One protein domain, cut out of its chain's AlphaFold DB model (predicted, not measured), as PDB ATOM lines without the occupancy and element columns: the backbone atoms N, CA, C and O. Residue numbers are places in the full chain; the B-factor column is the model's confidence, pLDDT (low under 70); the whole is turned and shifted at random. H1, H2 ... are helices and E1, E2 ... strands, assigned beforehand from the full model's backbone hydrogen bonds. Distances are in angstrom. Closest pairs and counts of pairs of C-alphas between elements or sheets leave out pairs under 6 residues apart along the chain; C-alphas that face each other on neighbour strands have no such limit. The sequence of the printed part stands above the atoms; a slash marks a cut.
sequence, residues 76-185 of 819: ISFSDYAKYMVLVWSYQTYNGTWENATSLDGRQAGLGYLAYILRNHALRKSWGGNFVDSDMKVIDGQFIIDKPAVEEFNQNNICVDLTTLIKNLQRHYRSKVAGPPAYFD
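AT A GLANCE: This is residues 76 to 185 of the 819 residues of the protein "ULP_PROTEASE domain-containing protein" of Aegilops tauschii subsp. strangulata (UniProt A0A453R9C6). Two helices, H2 and H3, run side by side in opposite ways, and the small hairpin E3-E4 packs on another side of H2 through E4, with the short helix H1 next to E3. A second hairpin, E1-E2, lies at one end of the domain and adds to its length, and residues 170 to 185 make a final unnamed stretch that runs toward that end and folds back. The printed part has 110 residues with three named helices and four named strands, in the order H1, E1, E2, H2, E3, E4, H3; the two sheets, E1 - E2 and E3 - E4, are antiparallel. The class is mixed, helices and strands. The whole is compact, with a radius of gyration of the C-alphas of 14.8 A, and elongated, spanning 47 by 30 by 18 A.

IN THESE COORDINATES: H1 is residues 78 to 84, beginning at C-alpha 78 at (204.535, 220.616, 290.911). E1 is residues 88 to 92, 13.2 A long, and E2 is residues 98 to 102, 13.6 A long. H2, residues 104 to 122, is the longest helix at 26.4 A; its C-alpha 104 is at (196.092, 221.426, 277.742). E3 is residues 136 to 139 and E4 residues 142 to 145. H3, residues 155 to 169, measures 21.9 A and ends at C-alpha 169 at (209.002, 218.077, 283.695).

HOW THE PARTS SIT: H1 and E3 come closest at the C-alphas of Phe 78 and Lys 137, 4.9 A apart. Before H1, residues 76 to 77 pair antiparallel with residues 137 to 138 of E3. H1 and H2 are near each other, with 6 pairs of C-alphas within 10 A. E1 and E2 form a hairpin at 151 degrees, with N 89 and O 101 within hydrogen-bond range at 2.9 A. The closest C-alphas of E1 and H2 are those of Val 88 and Gly 106, 6.3 A apart. H2 and H3 touch at a shallow tilt of 21 degrees and run opposite ways; their closest C-alphas are those of Gly 110 and Leu 169, 7.4 A apart. H2 and E4 have 11 pairs of C-alphas within 8 A, the closest those of Gly 112 and Phe 143 at 5.1 A. E3 and E4 form a hairpin at 147 degrees, with N 142 and O 139 within range at 2.8 A. E1 and H3 are apart. In H2 every O i to N i+4 pair is within hydrogen-bond range; in H3 10 of 11 are, and in H1 1 of 3, beside 3 of 4 O i to N i+3 pairs.

THE WHOLE: The two C-alphas farthest apart, those of Tyr 94 and Val 150, are 47.9 A apart. The printed part has no cut. The link from H2 to E3, 13 residues, is long. The mean pLDDT of the printed part is 87.1, and residues 84 to 85, 94 to 95, 104 and 140 to 141 are under 70.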
ATOM      1  N   ILE A  76     201.190 224.821 296.096       71.94
ATOM      2  CA  ILE A  76     201.347 223.364 295.946       71.94
ATOM      3  C   ILE A  76     202.642 223.047 295.194       71.94
ATOM      4  O   ILE A  76     203.114 223.860 294.393       71.94
ATOM      5  N   SER A  77     203.245 221.881 295.443       85.12
ATOM      6  CA  SER A  77     204.396 221.442 294.645       85.12
ATOM      7  C   SER A  77     203.950 221.045 293.235       85.12
ATOM      8  O   SER A  77     202.801 220.638 293.034       85.12
ATOM      9  N   PHE A  78     204.849 221.117 292.250       89.38
ATOM     10  CA  PHE A  78     204.535 220.616 290.911       89.38
ATOM     11  C   PHE A  78     204.254 219.107 290.922       89.38
ATOM     12  O   PHE A  78     203.308 218.657 290.282       89.38
ATOM     13  N   SER A  79     205.002 218.356 291.738       86.69
ATOM     14  CA  SER A  79     204.751 216.940 292.035       86.69
ATOM     15  C   SER A  79     203.327 216.658 292.528       86.69
ATOM     16  O   SER A  79     202.805 215.580 292.261       86.69
ATOM     17  N   ASP A  80     202.684 217.578 293.255       75.31
ATOM     18  CA  ASP A  80     201.306 217.402 293.727       75.31
ATOM     19  C   ASP A  80     200.280 217.828 292.675       75.31
ATOM     20  O   ASP A  80     199.334 217.087 292.423       75.31
ATOM     21  N   TYR A  81     200.501 218.956 291.992       78.38
ATOM     22  CA  TYR A  81     199.689 219.376 290.841       78.38
ATOM     23  C   TYR A  81     199.609 218.267 289.770       78.38
ATOM     24  O   TYR A  81     198.524 217.920 289.304       78.38
ATOM     25  N   ALA A  82     200.743 217.632 289.463       78.12
ATOM     26  CA  ALA A  82     200.864 216.540 288.499       78.12
ATOM     27  C   ALA A  82     200.132 215.234 288.880       78.12
ATOM     28  O   ALA A  82     199.975 214.367 288.024       78.12
ATOM     29  N   LYS A  83     199.685 215.064 290.134       73.75
ATOM     30  CA  LYS A  83     198.877 213.898 290.556       73.75
ATOM     31  C   LYS A  83     197.395 214.064 290.235       73.75
ATOM     32  O   LYS A  83     196.707 213.065 290.053       73.75
ATOM     33  N   TYR A  84     196.913 215.306 290.212       62.19
ATOM     34  CA  TYR A  84     195.495 215.634 290.035       62.19
ATOM     35  C   TYR A  84     195.161 216.114 288.618       62.19
ATOM     36  O   TYR A  84     193.998 216.077 288.230       62.19
ATOM     37  N   MET A  85     196.167 216.531 287.842       67.56
ATOM     38  CA  MET A  85     196.004 217.001 286.465       67.56
ATOM     39  C   MET A  85     196.514 215.970 285.460       67.56
ATOM     40  O   MET A  85     197.625 215.455 285.584       67.56
ATOM     41  N   VAL A  86     195.736 215.712 284.408       72.31
ATOM     42  CA  VAL A  86     196.195 214.900 283.275       72.31
ATOM     43  C   VAL A  86     197.189 215.737 282.475       72.31
ATOM     44  O   VAL A  86     196.774 216.643 281.766       72.31
ATOM     45  N   LEU A  87     198.495 215.462 282.570       81.25
ATOM     46  CA  LEU A  87     199.537 216.200 281.824       81.25
ATOM     47  C   LEU A  87     199.812 215.631 280.418       81.25
ATOM     48  O   LEU A  87     200.322 216.334 279.540       81.25
ATOM     49  N   VAL A  88     199.483 214.356 280.193       83.12
ATOM     50  CA  VAL A  88     199.672 213.656 278.914       83.12
ATOM     51  C   VAL A  88     198.520 212.706 278.604       83.12
ATOM     52  O   VAL A  88     197.965 212.077 279.500       83.12
ATOM     53  N   TRP A  89     198.219 212.560 277.315       77.75
ATOM     54  CA  TRP A  89     197.297 211.561 276.776       77.75
ATOM     55  C   TRP A  89     198.089 210.480 276.033       77.75
ATOM     56  O   TRP A  89     198.904 210.798 275.164       77.75
ATOM     57  N   SER A  90     197.859 209.208 276.374       84.75
ATOM     58  CA  SER A  90     198.540 208.062 275.756       84.75
ATOM     59  C   SER A  90     197.769 207.508 274.566       84.75
ATOM     60  O   SER A  90     196.584 207.204 274.677       84.75
ATOM     61  N   TYR A  91     198.469 207.274 273.459       79.38
ATOM     62  CA  TYR A  91     197.901 206.702 272.244       79.38
ATOM     63  C   TYR A  91     198.695 205.473 271.800       79.38
ATOM     64  O   TYR A  91     199.911 205.548 271.613       79.38
ATOM     65  N   GLN A  92     198.013 204.346 271.577       81.31
ATOM     66  CA  GLN A  92     198.625 203.190 270.923       81.31
ATOM     67  C   GLN A  92     198.754 203.474 269.424       81.31
ATOM     68  O   GLN A  92     197.751 203.645 268.731       81.31
ATOM     69  N   THR A  93     199.977 203.483 268.898       74.44
ATOM     70  CA  THR A  93     200.206 203.608 267.457       74.44
ATOM     71  C   THR A  93     199.912 202.301 266.733       74.44
ATOM     72  O   THR A  93     199.872 201.216 267.318       74.44
ATOM     73  N   TYR A  94     199.726 202.374 265.417       68.25
ATOM     74  CA  TYR A  94     199.285 201.232 264.614       68.25
ATOM     75  C   TYR A  94     200.320 200.089 264.481       68.25
ATOM     76  O   TYR A  94     200.058 199.127 263.760       68.25
ATOM     77  N   ASN A  95     201.487 200.183 265.134       63.69
ATOM     78  CA  ASN A  95     202.479 199.104 265.243       63.69
ATOM     79  C   ASN A  95     202.518 198.448 266.643       63.69
ATOM     80  O   ASN A  95     203.266 197.490 266.831       63.69
ATOM     81  N   GLY A  96     201.738 198.956 267.605       71.25
ATOM     82  CA  GLY A  96     201.695 198.483 268.990       71.25
ATOM     83  C   GLY A  96     202.559 199.259 269.995       71.25
ATOM     84  O   GLY A  96     202.424 198.992 271.188       71.25
ATOM     85  N   THR A  97     203.401 200.220 269.582       81.44
ATOM     86  CA  THR A  97     204.021 201.167 270.533       81.44
ATOM     87  C   THR A  97     202.971 202.100 271.121       81.44
ATOM     88  O   THR A  97     201.921 202.331 270.521       81.44
ATOM     89  N   TRP A  98     203.268 202.659 272.290       86.06
ATOM     90  CA  TRP A  98     202.476 203.713 272.906       86.06
ATOM     91  C   TRP A  98     203.292 205.002 272.940       86.06
ATOM     92  O   TRP A  98     204.429 204.996 273.406       86.06
ATOM     93  N   GLU A  99     202.691 206.097 272.489       87.00
ATOM     94  CA  GLU A  99     203.287 207.437 272.494       87.00
ATOM     95  C   GLU A  99     202.405 208.382 273.322       87.00
ATOM     96  O   GLU A  99     201.185 208.200 273.393       87.00
ATOM     97  N   ASN A 100     203.002 209.404 273.938       89.69
ATOM     98  CA  ASN A 100     202.276 210.422 274.703       89.69
ATOM     99  C   ASN A 100     202.201 211.750 273.935       89.69
ATOM    100  O   ASN A 100     203.218 212.250 273.458       89.69
ATOM    101  N   ALA A 101     201.015 212.359 273.889       80.81
ATOM    102  CA  ALA A 101     200.827 213.768 273.533       80.81
ATOM    103  C   ALA A 101     200.614 214.611 274.798       80.81
ATOM    104  O   ALA A 101     200.121 214.104 275.803       80.81
ATOM    105  N   THR A 102     200.936 215.904 274.759       82.94
ATOM    106  CA  THR A 102     200.675 216.829 275.874       82.94
ATOM    107  C   THR A 102     199.213 217.287 275.906       82.94
ATOM    108  O   THR A 102     198.652 217.717 274.895       82.94
ATOM    109  N   SER A 103     198.587 217.219 277.084       76.12
ATOM    110  CA  SER A 103     197.249 217.778 277.341       76.12
ATOM    111  C   SER A 103     197.273 219.314 277.374       76.12
ATOM    112  O   SER A 103     198.338 219.916 277.241       76.12
ATOM    113  N   LEU A 104     196.122 219.970 277.564       68.19
ATOM    114  CA  LEU A 104     196.092 221.426 277.742       68.19
ATOM    115  C   LEU A 104     196.893 221.847 278.986       68.19
ATOM    116  O   LEU A 104     197.810 222.656 278.869       68.19
ATOM    117  N   ASP A 105     196.634 221.226 280.137       70.69
ATOM    118  CA  ASP A 105     197.337 221.459 281.407       70.69
ATOM    119  C   ASP A 105     198.839 221.170 281.294       70.69
ATOM    120  O   ASP A 105     199.678 221.933 281.774       70.69
ATOM    121  N   GLY A 106     199.197 220.107 280.568       79.69
ATOM    122  CA  GLY A 106     200.579 219.768 280.253       79.69
ATOM    123  C   GLY A 106     201.282 220.856 279.438       79.69
ATOM    124  O   GLY A 106     202.443 221.174 279.705       79.69
ATOM    125  N   ARG A 107     200.606 221.475 278.465       82.50
ATOM    126  CA  ARG A 107     201.190 222.579 277.687       82.50
ATOM    127  C   ARG A 107     201.241 223.868 278.508       82.50
ATOM    128  O   ARG A 107     202.290 224.506 278.536       82.50
ATOM    129  N   GLN A 108     200.186 224.193 279.260       77.94
ATOM    130  CA  GLN A 108     200.145 225.360 280.151       77.94
ATOM    131  C   GLN A 108     201.240 225.320 281.229       77.94
ATOM    132  O   GLN A 108     201.952 226.309 281.401       77.94
ATOM    133  N   ALA A 109     201.442 224.186 281.905       83.94
ATOM    134  CA  ALA A 109     202.492 224.040 282.914       83.94
ATOM    135  C   ALA A 109     203.901 224.179 282.313       83.94
ATOM    136  O   ALA A 109     204.741 224.904 282.851       83.94
ATOM    137  N   GLY A 110     204.149 223.543 281.161       90.75
ATOM    138  CA  GLY A 110     205.428 223.632 280.454       90.75
ATOM    139  C   GLY A 110     205.763 225.059 280.011       90.75
ATOM    140  O   GLY A 110     206.853 225.560 280.300       90.75
ATOM    141  N   LEU A 111     204.800 225.744 279.384       85.31
ATOM    142  CA  LEU A 111     204.919 227.147 278.975       85.31
ATOM    143  C   LEU A 111     205.045 228.092 280.174       85.31
ATOM    144  O   LEU A 111     205.823 229.042 280.117       85.31
ATOM    145  N   GLY A 112     204.332 227.826 281.271       82.94
ATOM    146  CA  GLY A 112     204.376 228.622 282.495       82.94
ATOM    147  C   GLY A 112     205.766 228.641 283.129       82.94
ATOM    148  O   GLY A 112     206.328 229.717 283.347       82.94
ATOM    149  N   TYR A 113     206.365 227.468 283.355       95.69
ATOM    150  CA  TYR A 113     207.735 227.388 283.872       95.69
ATOM    151  C   TYR A 113     208.770 227.940 282.889       95.69
ATOM    152  O   TYR A 113     209.703 228.622 283.316       95.69
ATOM    153  N   LEU A 114     208.603 227.706 281.582       95.44
ATOM    154  CA  LEU A 114     209.478 228.292 280.565       95.44
ATOM    155  C   LEU A 114     209.433 229.826 280.621       95.44
ATOM    156  O   LEU A 114     210.476 230.467 280.724       95.44
ATOM    157  N   ALA A 115     208.240 230.423 280.647       83.75
ATOM    158  CA  ALA A 115     208.065 231.864 280.788       83.75
ATOM    159  C   ALA A 115     208.642 232.397 282.113       83.75
ATOM    160  O   ALA A 115     209.226 233.481 282.130       83.75
ATOM    161  N   TYR A 116     208.536 231.648 283.216       87.38
ATOM    162  CA  TYR A 116     209.140 232.024 284.499       87.38
ATOM    163  C   TYR A 116     210.677 232.046 284.448       87.38
ATOM    164  O   TYR A 116     211.294 232.993 284.948       87.38
ATOM    165  N   ILE A 117     211.302 231.052 283.804       95.38
ATOM    166  CA  ILE A 117     212.755 231.030 283.577       95.38
ATOM    167  C   ILE A 117     213.165 232.199 282.679       95.38
ATOM    168  O   ILE A 117     214.025 232.988 283.068       95.38
ATOM    169  N   LEU A 118     212.509 232.379 281.528       91.69
ATOM    170  CA  LEU A 118     212.866 233.422 280.561       91.69
ATOM    171  C   LEU A 118     212.689 234.845 281.122       91.69
ATOM    172  O   LEU A 118     213.521 235.713 280.863       91.69
ATOM    173  N   ARG A 119     211.684 235.085 281.980       85.88
ATOM    174  CA  ARG A 119     211.544 236.351 282.729       85.88
ATOM    175  C   ARG A 119     212.724 236.610 283.673       85.88
ATOM    176  O   ARG A 119     213.171 237.747 283.782       85.88
ATOM    177  N   ASN A 120     213.255 235.582 284.338       89.56
ATOM    178  CA  ASN A 120     214.432 235.725 285.203       89.56
ATOM    179  C   ASN A 120     215.732 235.879 284.393       89.56
ATOM    180  O   ASN A 120     216.581 236.692 284.759       89.56
ATOM    181  N   HIS A 121     215.847 235.190 283.254       93.25
ATOM    182  CA  HIS A 121     216.941 235.359 282.291       93.25
ATOM    183  C   HIS A 121     217.001 236.790 281.738       93.25
ATOM    184  O   HIS A 121     218.070 237.399 281.726       93.25
ATOM    185  N   ALA A 122     215.856 237.386 281.383       85.19
ATOM    186  CA  ALA A 122     215.770 238.792 280.976       85.19
ATOM    187  C   ALA A 122     216.244 239.762 282.081       85.19
ATOM    188  O   ALA A 122     216.897 240.766 281.795       85.19
ATOM    189  N   LEU A 123     216.004 239.424 283.354       86.38
ATOM    190  CA  LEU A 123     216.521 240.139 284.531       86.38
ATOM    191  C   LEU A 123     217.995 239.819 284.865       86.38
ATOM    192  O   LEU A 123     218.467 240.207 285.934       86.38
ATOM    193  N   ARG A 124     218.726 239.129 283.976       89.94
ATOM    194  CA  ARG A 124     220.128 238.695 284.152       89.94
ATOM    195  C   ARG A 124     220.352 237.812 285.386       89.94
ATOM    196  O   ARG A 124     221.398 237.893 286.024       89.94
ATOM    197  N   LYS A 125     219.384 236.948 285.700       90.62
ATOM    198  CA  LYS A 125     219.476 235.925 286.754       90.62
ATOM    199  C   LYS A 125     219.450 234.530 286.139       90.62
ATOM    200  O   LYS A 125     218.821 234.328 285.104       90.62
ATOM    201  N   SER A 126     220.093 233.564 286.786       96.56
ATOM    202  CA  SER A 126     220.075 232.153 286.389       96.56
ATOM    203  C   SER A 126     220.108 231.251 287.625       96.56
ATOM    204  O   SER A 126     220.498 231.686 288.711       96.56
ATOM    205  N   TRP A 127     219.696 229.995 287.469       98.25
ATOM    206  CA  TRP A 127     219.916 228.955 288.473       98.25
ATOM    207  C   TRP A 127     221.135 228.084 288.149       98.25
ATOM    208  O   TRP A 127     221.493 227.261 288.979       98.25
ATOM    209  N   GLY A 128     221.761 228.197 286.970       96.75
ATOM    210  CA  GLY A 128     222.828 227.288 286.528       96.75
ATOM    211  C   GLY A 128     222.432 225.803 286.542       96.75
ATOM    212  O   GLY A 128     223.294 224.938 286.666       96.75
ATOM    213  N   GLY A 129     221.134 225.495 286.467       96.25
ATOM    214  CA  GLY A 129     220.578 224.160 286.700       96.25
ATOM    215  C   GLY A 129     220.344 223.774 288.162       96.25
ATOM    216  O   GLY A 129     219.821 222.689 288.404       96.25
ATOM    217  N   ASN A 130     220.674 224.627 289.134       97.00
ATOM    218  CA  ASN A 130     220.524 224.378 290.570       97.00
ATOM    219  C   ASN A 130     219.064 224.509 291.052       97.00
ATOM    220  O   ASN A 130     218.811 225.073 292.117       97.00
ATOM    221  N   PHE A 131     218.096 223.944 290.323       97.06
ATOM    222  CA  PHE A 131     216.715 223.758 290.781       97.06
ATOM    223  C   PHE A 131     216.214 222.328 290.522       97.06
ATOM    224  O   PHE A 131     216.472 221.723 289.481       97.06
ATOM    225  N   VAL A 132     215.495 221.776 291.496       94.44
ATOM    226  CA  VAL A 132     214.925 220.421 291.465       94.44
ATOM    227  C   VAL A 132     213.397 220.463 291.504       94.44
ATOM    228  O   VAL A 132     212.795 221.516 291.684       94.44
ATOM    229  N   ASP A 133     212.755 219.306 291.353       90.94
ATOM    230  CA  ASP A 133     211.292 219.184 291.302       90.94
ATOM    231  C   ASP A 133     210.562 219.792 292.519       90.94
ATOM    232  O   ASP A 133     209.532 220.436 292.361       90.94
ATOM    233  N   SER A 134     211.133 219.682 293.726       91.00
ATOM    234  CA  SER A 134     210.584 220.300 294.947       91.00
ATOM    235  C   SER A 134     210.691 221.830 294.984       91.00
ATOM    236  O   SER A 134     210.002 222.477 295.774       91.00
ATOM    237  N   ASP A 135     211.559 222.405 294.148       95.44
ATOM    238  CA  ASP A 135     211.691 223.851 293.971       95.44
ATOM    239  C   ASP A 135     210.622 224.377 292.988       95.44
ATOM    240  O   ASP A 135     210.335 225.571 292.971       95.44
ATOM    241  N   MET A 136     210.007 223.503 292.179       96.25
ATOM    242  CA  MET A 136     208.948 223.848 291.228       96.25
ATOM    243  C   MET A 136     207.580 223.801 291.918       96.25
ATOM    244  O   MET A 136     207.175 222.779 292.475       96.25
ATOM    245  N   LYS A 137     206.857 224.923 291.893       86.56
ATOM    246  CA  LYS A 137     205.585 225.102 292.608       86.56
ATOM    247  C   LYS A 137     204.538 225.771 291.729       86.56
ATOM    248  O   LYS A 137     204.877 226.426 290.741       86.56
ATOM    249  N   VAL A 138     203.274 225.595 292.093       81.06
ATOM    250  CA  VAL A 138     202.136 226.315 291.514       81.06
ATOM    251  C   VAL A 138     201.542 227.194 292.610       81.06
ATOM    252  O   VAL A 138     201.252 226.702 293.701       81.06
ATOM    253  N   ILE A 139     201.408 228.492 292.334       72.00
ATOM    254  CA  ILE A 139     200.831 229.490 293.245       72.00
ATOM    255  C   ILE A 139     199.741 230.241 292.492       72.00
ATOM    256  O   ILE A 139     200.032 230.898 291.497       72.00
ATOM    257  N   ASP A 140     198.491 230.110 292.938       61.88
ATOM    258  CA  ASP A 140     197.321 230.785 292.347       61.88
ATOM    259  C   ASP A 140     197.209 230.594 290.811       61.88
ATOM    260  O   ASP A 140     196.801 231.479 290.061       61.88
ATOM    261  N   GLY A 141     197.607 229.408 290.329       61.72
ATOM    262  CA  GLY A 141     197.648 229.042 288.907       61.72
ATOM    263  C   GLY A 141     198.905 229.485 288.142       61.72
ATOM    264  O   GLY A 141     199.028 229.178 286.960       61.72
ATOM    265  N   GLN A 142     199.850 230.176 288.785       70.56
ATOM    266  CA  GLN A 142     201.142 230.542 288.202       70.56
ATOM    267  C   GLN A 142     202.216 229.498 288.526       70.56
ATOM    268  O   GLN A 142     202.405 229.112 289.679       70.56
ATOM    269  N   PHE A 143     202.960 229.083 287.505       85.75
ATOM    270  CA  PHE A 143     204.048 228.112 287.605       85.75
ATOM    271  C   PHE A 143     205.367 228.832 287.922       85.75
ATOM    272  O   PHE A 143     205.842 229.631 287.113       85.75
ATOM    273  N   ILE A 144     205.952 228.582 289.101       86.75
ATOM    274  CA  ILE A 144     207.157 229.282 289.581       86.75
ATOM    275  C   ILE A 144     208.242 228.333 290.100       86.75
ATOM    276  O   ILE A 144     207.953 227.276 290.661       86.75
ATOM    277  N   ILE A 145     209.504 228.743 289.981       93.38
ATOM    278  CA  ILE A 145     210.612 228.118 290.713       93.38
ATOM    279  C   ILE A 145     210.797 228.910 292.013       93.38
ATOM    280  O   ILE A 145     211.345 230.012 292.003       93.38
ATOM    281  N   ASP A 146     210.332 228.357 293.131       90.75
ATOM    282  CA  ASP A 146     210.416 228.942 294.479       90.75
ATOM    283  C   ASP A 146     211.799 228.699 295.105       90.75
ATOM    284  O   ASP A 146     211.960 228.120 296.181       90.75
ATOM    285  N   LYS A 147     212.828 229.115 294.363       93.94
ATOM    286  CA  LYS A 147     214.232 229.089 294.762       93.94
ATOM    287  C   LYS A 147     214.958 230.271 294.129       93.94
ATOM    288  O   LYS A 147     214.782 230.498 292.930       93.94
ATOM    289  N   PRO A 148     215.786 231.019 294.874       91.94
ATOM    290  CA  PRO A 148     216.500 232.165 294.322       91.94
ATOM    291  C   PRO A 148     217.419 231.804 293.143       91.94
ATOM    292  O   PRO A 148     218.297 230.951 293.265       91.94
ATOM    293  N   ALA A 149     217.240 232.502 292.021       95.19
ATOM    294  CA  ALA A 149     218.158 232.491 290.884       95.19
ATOM    295  C   ALA A 149     219.402 233.336 291.226       95.19
ATOM    296  O   ALA A 149     219.372 234.564 291.097       95.19
ATOM    297  N   VAL A 150     220.451 232.686 291.740       95.38
ATOM    298  CA  VAL A 150     221.678 233.328 292.262       95.38
ATOM    299  C   VAL A 150     222.942 233.071 291.438       95.38
ATOM    300  O   VAL A 150     223.977 233.659 291.739       95.38
ATOM    301  N   GLU A 151     222.880 232.218 290.416       96.50
ATOM    302  CA  GLU A 151     224.045 231.905 289.585       96.50
ATOM    303  C   GLU A 151     224.310 232.990 288.535       96.50
ATOM    304  O   GLU A 151     223.409 233.728 288.119       96.50
ATOM    305  N   GLU A 152     225.555 233.052 288.054       93.62
ATOM    306  CA  GLU A 152     225.942 233.968 286.980       93.62
ATOM    307  C   GLU A 152     225.104 233.727 285.713       93.62
ATOM    308  O   GLU A 152     224.997 232.604 285.208       93.62
ATOM    309  N   PHE A 153     224.558 234.805 285.151       94.44
ATOM    310  CA  PHE A 153     223.903 234.783 283.851       94.44
ATOM    311  C   PHE A 153     224.937 234.726 282.713       94.44
ATOM    312  O   PHE A 153     225.432 235.749 282.236       94.44
ATOM    313  N   ASN A 154     225.257 233.508 282.276       95.12
ATOM    314  CA  ASN A 154     226.164 233.224 281.163       95.12
ATOM    315  C   ASN A 154     225.571 232.162 280.211       95.12
ATOM    316  O   ASN A 154     224.569 231.517 280.524       95.12
ATOM    317  N   GLN A 155     226.199 231.955 279.045       95.00
ATOM    318  CA  GLN A 155     225.678 231.055 278.001       95.00
ATOM    319  C   GLN A 155     225.476 229.615 278.492       95.00
ATOM    320  O   GLN A 155     224.484 228.985 278.138       95.00
ATOM    321  N   ASN A 156     226.410 229.094 279.291       96.25
ATOM    322  CA  ASN A 156     226.317 227.739 279.821       96.25
ATOM    323  C   ASN A 156     225.105 227.619 280.750       96.25
ATOM    324  O   ASN A 156     224.273 226.735 280.572       96.25
ATOM    325  N   ASN A 157     224.977 228.544 281.695       97.38
ATOM    326  CA  ASN A 157     223.952 228.496 282.730       97.38
ATOM    327  C   ASN A 157     222.534 228.678 282.152       97.38
ATOM    328  O   ASN A 157     221.615 227.997 282.598       97.38
ATOM    329  N   ILE A 158     222.377 229.468 281.080       95.88
ATOM    330  CA  ILE A 158     221.136 229.552 280.284       95.88
ATOM    331  C   ILE A 158     220.757 228.181 279.695       95.88
ATOM    332  O   ILE A 158     219.629 227.716 279.882       95.88
ATOM    333  N   CYS A 159     221.692 227.503 279.018       96.56
ATOM    334  CA  CYS A 159     221.450 226.172 278.449       96.56
ATOM    335  C   CYS A 159     221.161 225.123 279.536       96.56
ATOM    336  O   CYS A 159     220.295 224.260 279.360       96.56
ATOM    337  N   VAL A 160     221.865 225.175 280.670       97.50
ATOM    338  CA  VAL A 160     221.636 224.230 281.769       97.50
ATOM    339  C   VAL A 160     220.265 224.472 282.410       97.50
ATOM    340  O   VAL A 160     219.529 223.502 282.555       97.50
ATOM    341  N   ASP A 161     219.853 225.715 282.686       98.25
ATOM    342  CA  ASP A 161     218.516 226.026 283.225       98.25
ATOM    343  C   ASP A 161     217.390 225.447 282.353       98.25
ATOM    344  O   ASP A 161     216.510 224.730 282.838       98.25
ATOM    345  N   LEU A 162     217.440 225.722 281.048       97.50
ATOM    346  CA  LEU A 162     216.391 225.330 280.106       97.50
ATOM    347  C   LEU A 162     216.368 223.813 279.845       97.50
ATOM    348  O   LEU A 162     215.293 223.239 279.672       97.50
ATOM    349  N   THR A 163     217.518 223.127 279.891       96.19
ATOM    350  CA  THR A 163     217.528 221.651 279.848       96.19
ATOM    351  C   THR A 163     217.152 221.013 281.189       96.19
ATOM    352  O   THR A 163     216.556 219.938 281.189       96.19
ATOM    353  N   THR A 164     217.436 221.650 282.331       97.25
ATOM    354  CA  THR A 164     216.982 221.193 283.658       97.25
ATOM    355  C   THR A 164     215.464 221.277 283.790       97.25
ATOM    356  O   THR A 164     214.868 220.345 284.330       97.25
ATOM    357  N   LEU A 165     214.819 222.294 283.205       96.75
ATOM    358  CA  LEU A 165     213.357 222.367 283.129       96.75
ATOM    359  C   LEU A 165     212.764 221.088 282.519       96.75
ATOM    360  O   LEU A 165     211.974 220.402 283.169       96.75
ATOM    361  N   ILE A 166     213.197 220.713 281.312       95.06
ATOM    362  CA  ILE A 166     212.727 219.487 280.649       95.06
ATOM    363  C   ILE A 166     213.089 218.225 281.443       95.06
ATOM    364  O   ILE A 166     212.277 217.304 281.488       95.06
ATOM    365  N   LYS A 167     214.252 218.162 282.108       94.31
ATOM    366  CA  LYS A 167     214.667 217.014 282.950       94.31
ATOM    367  C   LYS A 167     213.843 216.851 284.235       94.31
ATOM    368  O   LYS A 167     213.801 215.748 284.791       94.31
ATOM    369  N   ASN A 168     213.195 217.912 284.712       95.31
ATOM    370  CA  ASN A 168     212.239 217.844 285.817       95.31
ATOM    371  C   ASN A 168     210.829 217.532 285.282       95.31
ATOM    372  O   ASN A 168     210.270 216.502 285.655       95.31
ATOM    373  N   LEU A 169     210.320 218.307 284.311       94.88
ATOM    374  CA  LEU A 169     209.002 218.077 283.695       94.88
ATOM    375  C   LEU A 169     208.844 216.640 283.180       94.88
ATOM    376  O   LEU A 169     207.864 215.976 283.504       94.88
ATOM    377  N   GLN A 170     209.824 216.105 282.444       93.56
ATOM    378  CA  GLN A 170     209.717 214.781 281.815       93.56
ATOM    379  C   GLN A 170     209.495 213.613 282.786       93.56
ATOM    380  O   GLN A 170     209.287 212.497 282.320       93.56
ATOM    381  N   ARG A 171     209.600 213.812 284.106       90.44
ATOM    382  CA  ARG A 171     209.304 212.793 285.126       90.44
ATOM    383  C   ARG A 171     207.797 212.573 285.274       90.44
ATOM    384  O   ARG A 171     207.372 211.435 285.431       90.44
ATOM    385  N   HIS A 172     207.027 213.654 285.158       93.44
ATOM    386  CA  HIS A 172     205.573 213.697 285.348       93.44
ATOM    387  C   HIS A 172     204.792 213.498 284.046       93.44
ATOM    388  O   HIS A 172     203.673 213.003 284.054       93.44
ATOM    389  N   TYR A 173     205.399 213.823 282.902       94.44
ATOM    390  CA  TYR A 173     204.789 213.691 281.574       94.44
ATOM    391  C   TYR A 173     204.975 212.266 281.028       94.44
ATOM    392  O   TYR A 173     205.461 212.063 279.920       94.44
ATOM    393  N   ARG A 174     204.654 211.257 281.840       92.62
ATOM    394  CA  ARG A 174     204.751 209.829 281.505       92.62
ATOM    395  C   ARG A 174     203.459 209.136 281.907       92.62
ATOM    396  O   ARG A 174     202.736 209.617 282.773       92.62
ATOM    397  N   SER A 175     203.188 207.985 281.310       87.38
ATOM    398  CA  SER A 175     202.050 207.148 281.685       87.38
ATOM    399  C   SER A 175     202.507 205.739 282.059       87.38
ATOM    400  O   SER A 175     203.691 205.409 281.989       87.38
ATOM    401  N   LYS A 176     201.558 204.875 282.436       86.31
ATOM    402  CA  LYS A 176     201.822 203.448 282.694       86.31
ATOM    403  C   LYS A 176     202.300 202.684 281.446       86.31
ATOM    404  O   LYS A 176     202.796 201.572 281.588       86.31
ATOM    405  N   VAL A 177     202.124 203.252 280.246       85.25
ATOM    406  CA  VAL A 177     202.371 202.582 278.953       85.25
ATOM    407  C   VAL A 177     203.379 203.303 278.051       85.25
ATOM    408  O   VAL A 177     203.960 202.656 277.184       85.25
ATOM    409  N   ALA A 178     203.619 204.604 278.251       88.88
ATOM    410  CA  ALA A 178     204.475 205.428 277.393       88.88
ATOM    411  C   ALA A 178     205.394 206.377 278.187       88.88
ATOM    412  O   ALA A 178     205.047 206.865 279.268       88.88
ATOM    413  N   GLY A 179     206.568 206.658 277.613       91.12
ATOM    414  CA  GLY A 179     207.543 207.628 278.124       91.12
ATOM    415  C   GLY A 179     207.152 209.093 277.860       91.12
ATOM    416  O   GLY A 179     205.985 209.378 277.590       91.12
ATOM    417  N   PRO A 180     208.104 210.041 277.946       92.75
ATOM    418  CA  PRO A 180     207.858 211.443 277.608       92.75
ATOM    419  C   PRO A 180     207.352 211.636 276.166       92.75
ATOM    420  O   PRO A 180     207.721 210.849 275.293       92.75
ATOM    421  N   PRO A 181     206.568 212.693 275.879       92.12
ATOM    422  CA  PRO A 181     206.245 213.090 274.511       92.12
ATOM    423  C   PRO A 181     207.512 213.317 273.679       92.12
ATOM    424  O   PRO A 181     208.442 213.972 274.151       92.12
ATOM    425  N   ALA A 182     207.540 212.830 272.434       87.44
ATOM    426  CA  ALA A 182     208.749 212.778 271.598       87.44
ATOM    427  C   ALA A 182     209.522 214.113 271.498       87.44
ATOM    428  O   ALA A 182     210.752 214.128 271.527       87.44
ATOM    429  N   TYR A 183     208.819 215.251 271.448       93.12
ATOM    430  CA  TYR A 183     209.458 216.568 271.382       93.12
ATOM    431  C   TYR A 183     210.159 217.026 272.673       93.12
ATOM    432  O   TYR A 183     210.849 218.040 272.634       93.12
ATOM    433  N   PHE A 184     210.050 216.327 273.807       93.69
ATOM    434  CA  PHE A 184     210.806 216.690 275.016       93.69
ATOM    435  C   PHE A 184     212.313 216.477 274.803       93.69
ATOM    436  O   PHE A 184     213.111 217.361 275.116       93.69
ATOM    437  N   ASP A 185     212.703 215.365 274.176       90.94
ATOM    438  CA  ASP A 185     214.103 215.124 273.806       90.94
ATOM    439  C   ASP A 185     214.565 216.062 272.679       90.94
ATOM    440  O   ASP A 185     215.740 216.433 272.632       90.94
TER     441      ASP A 185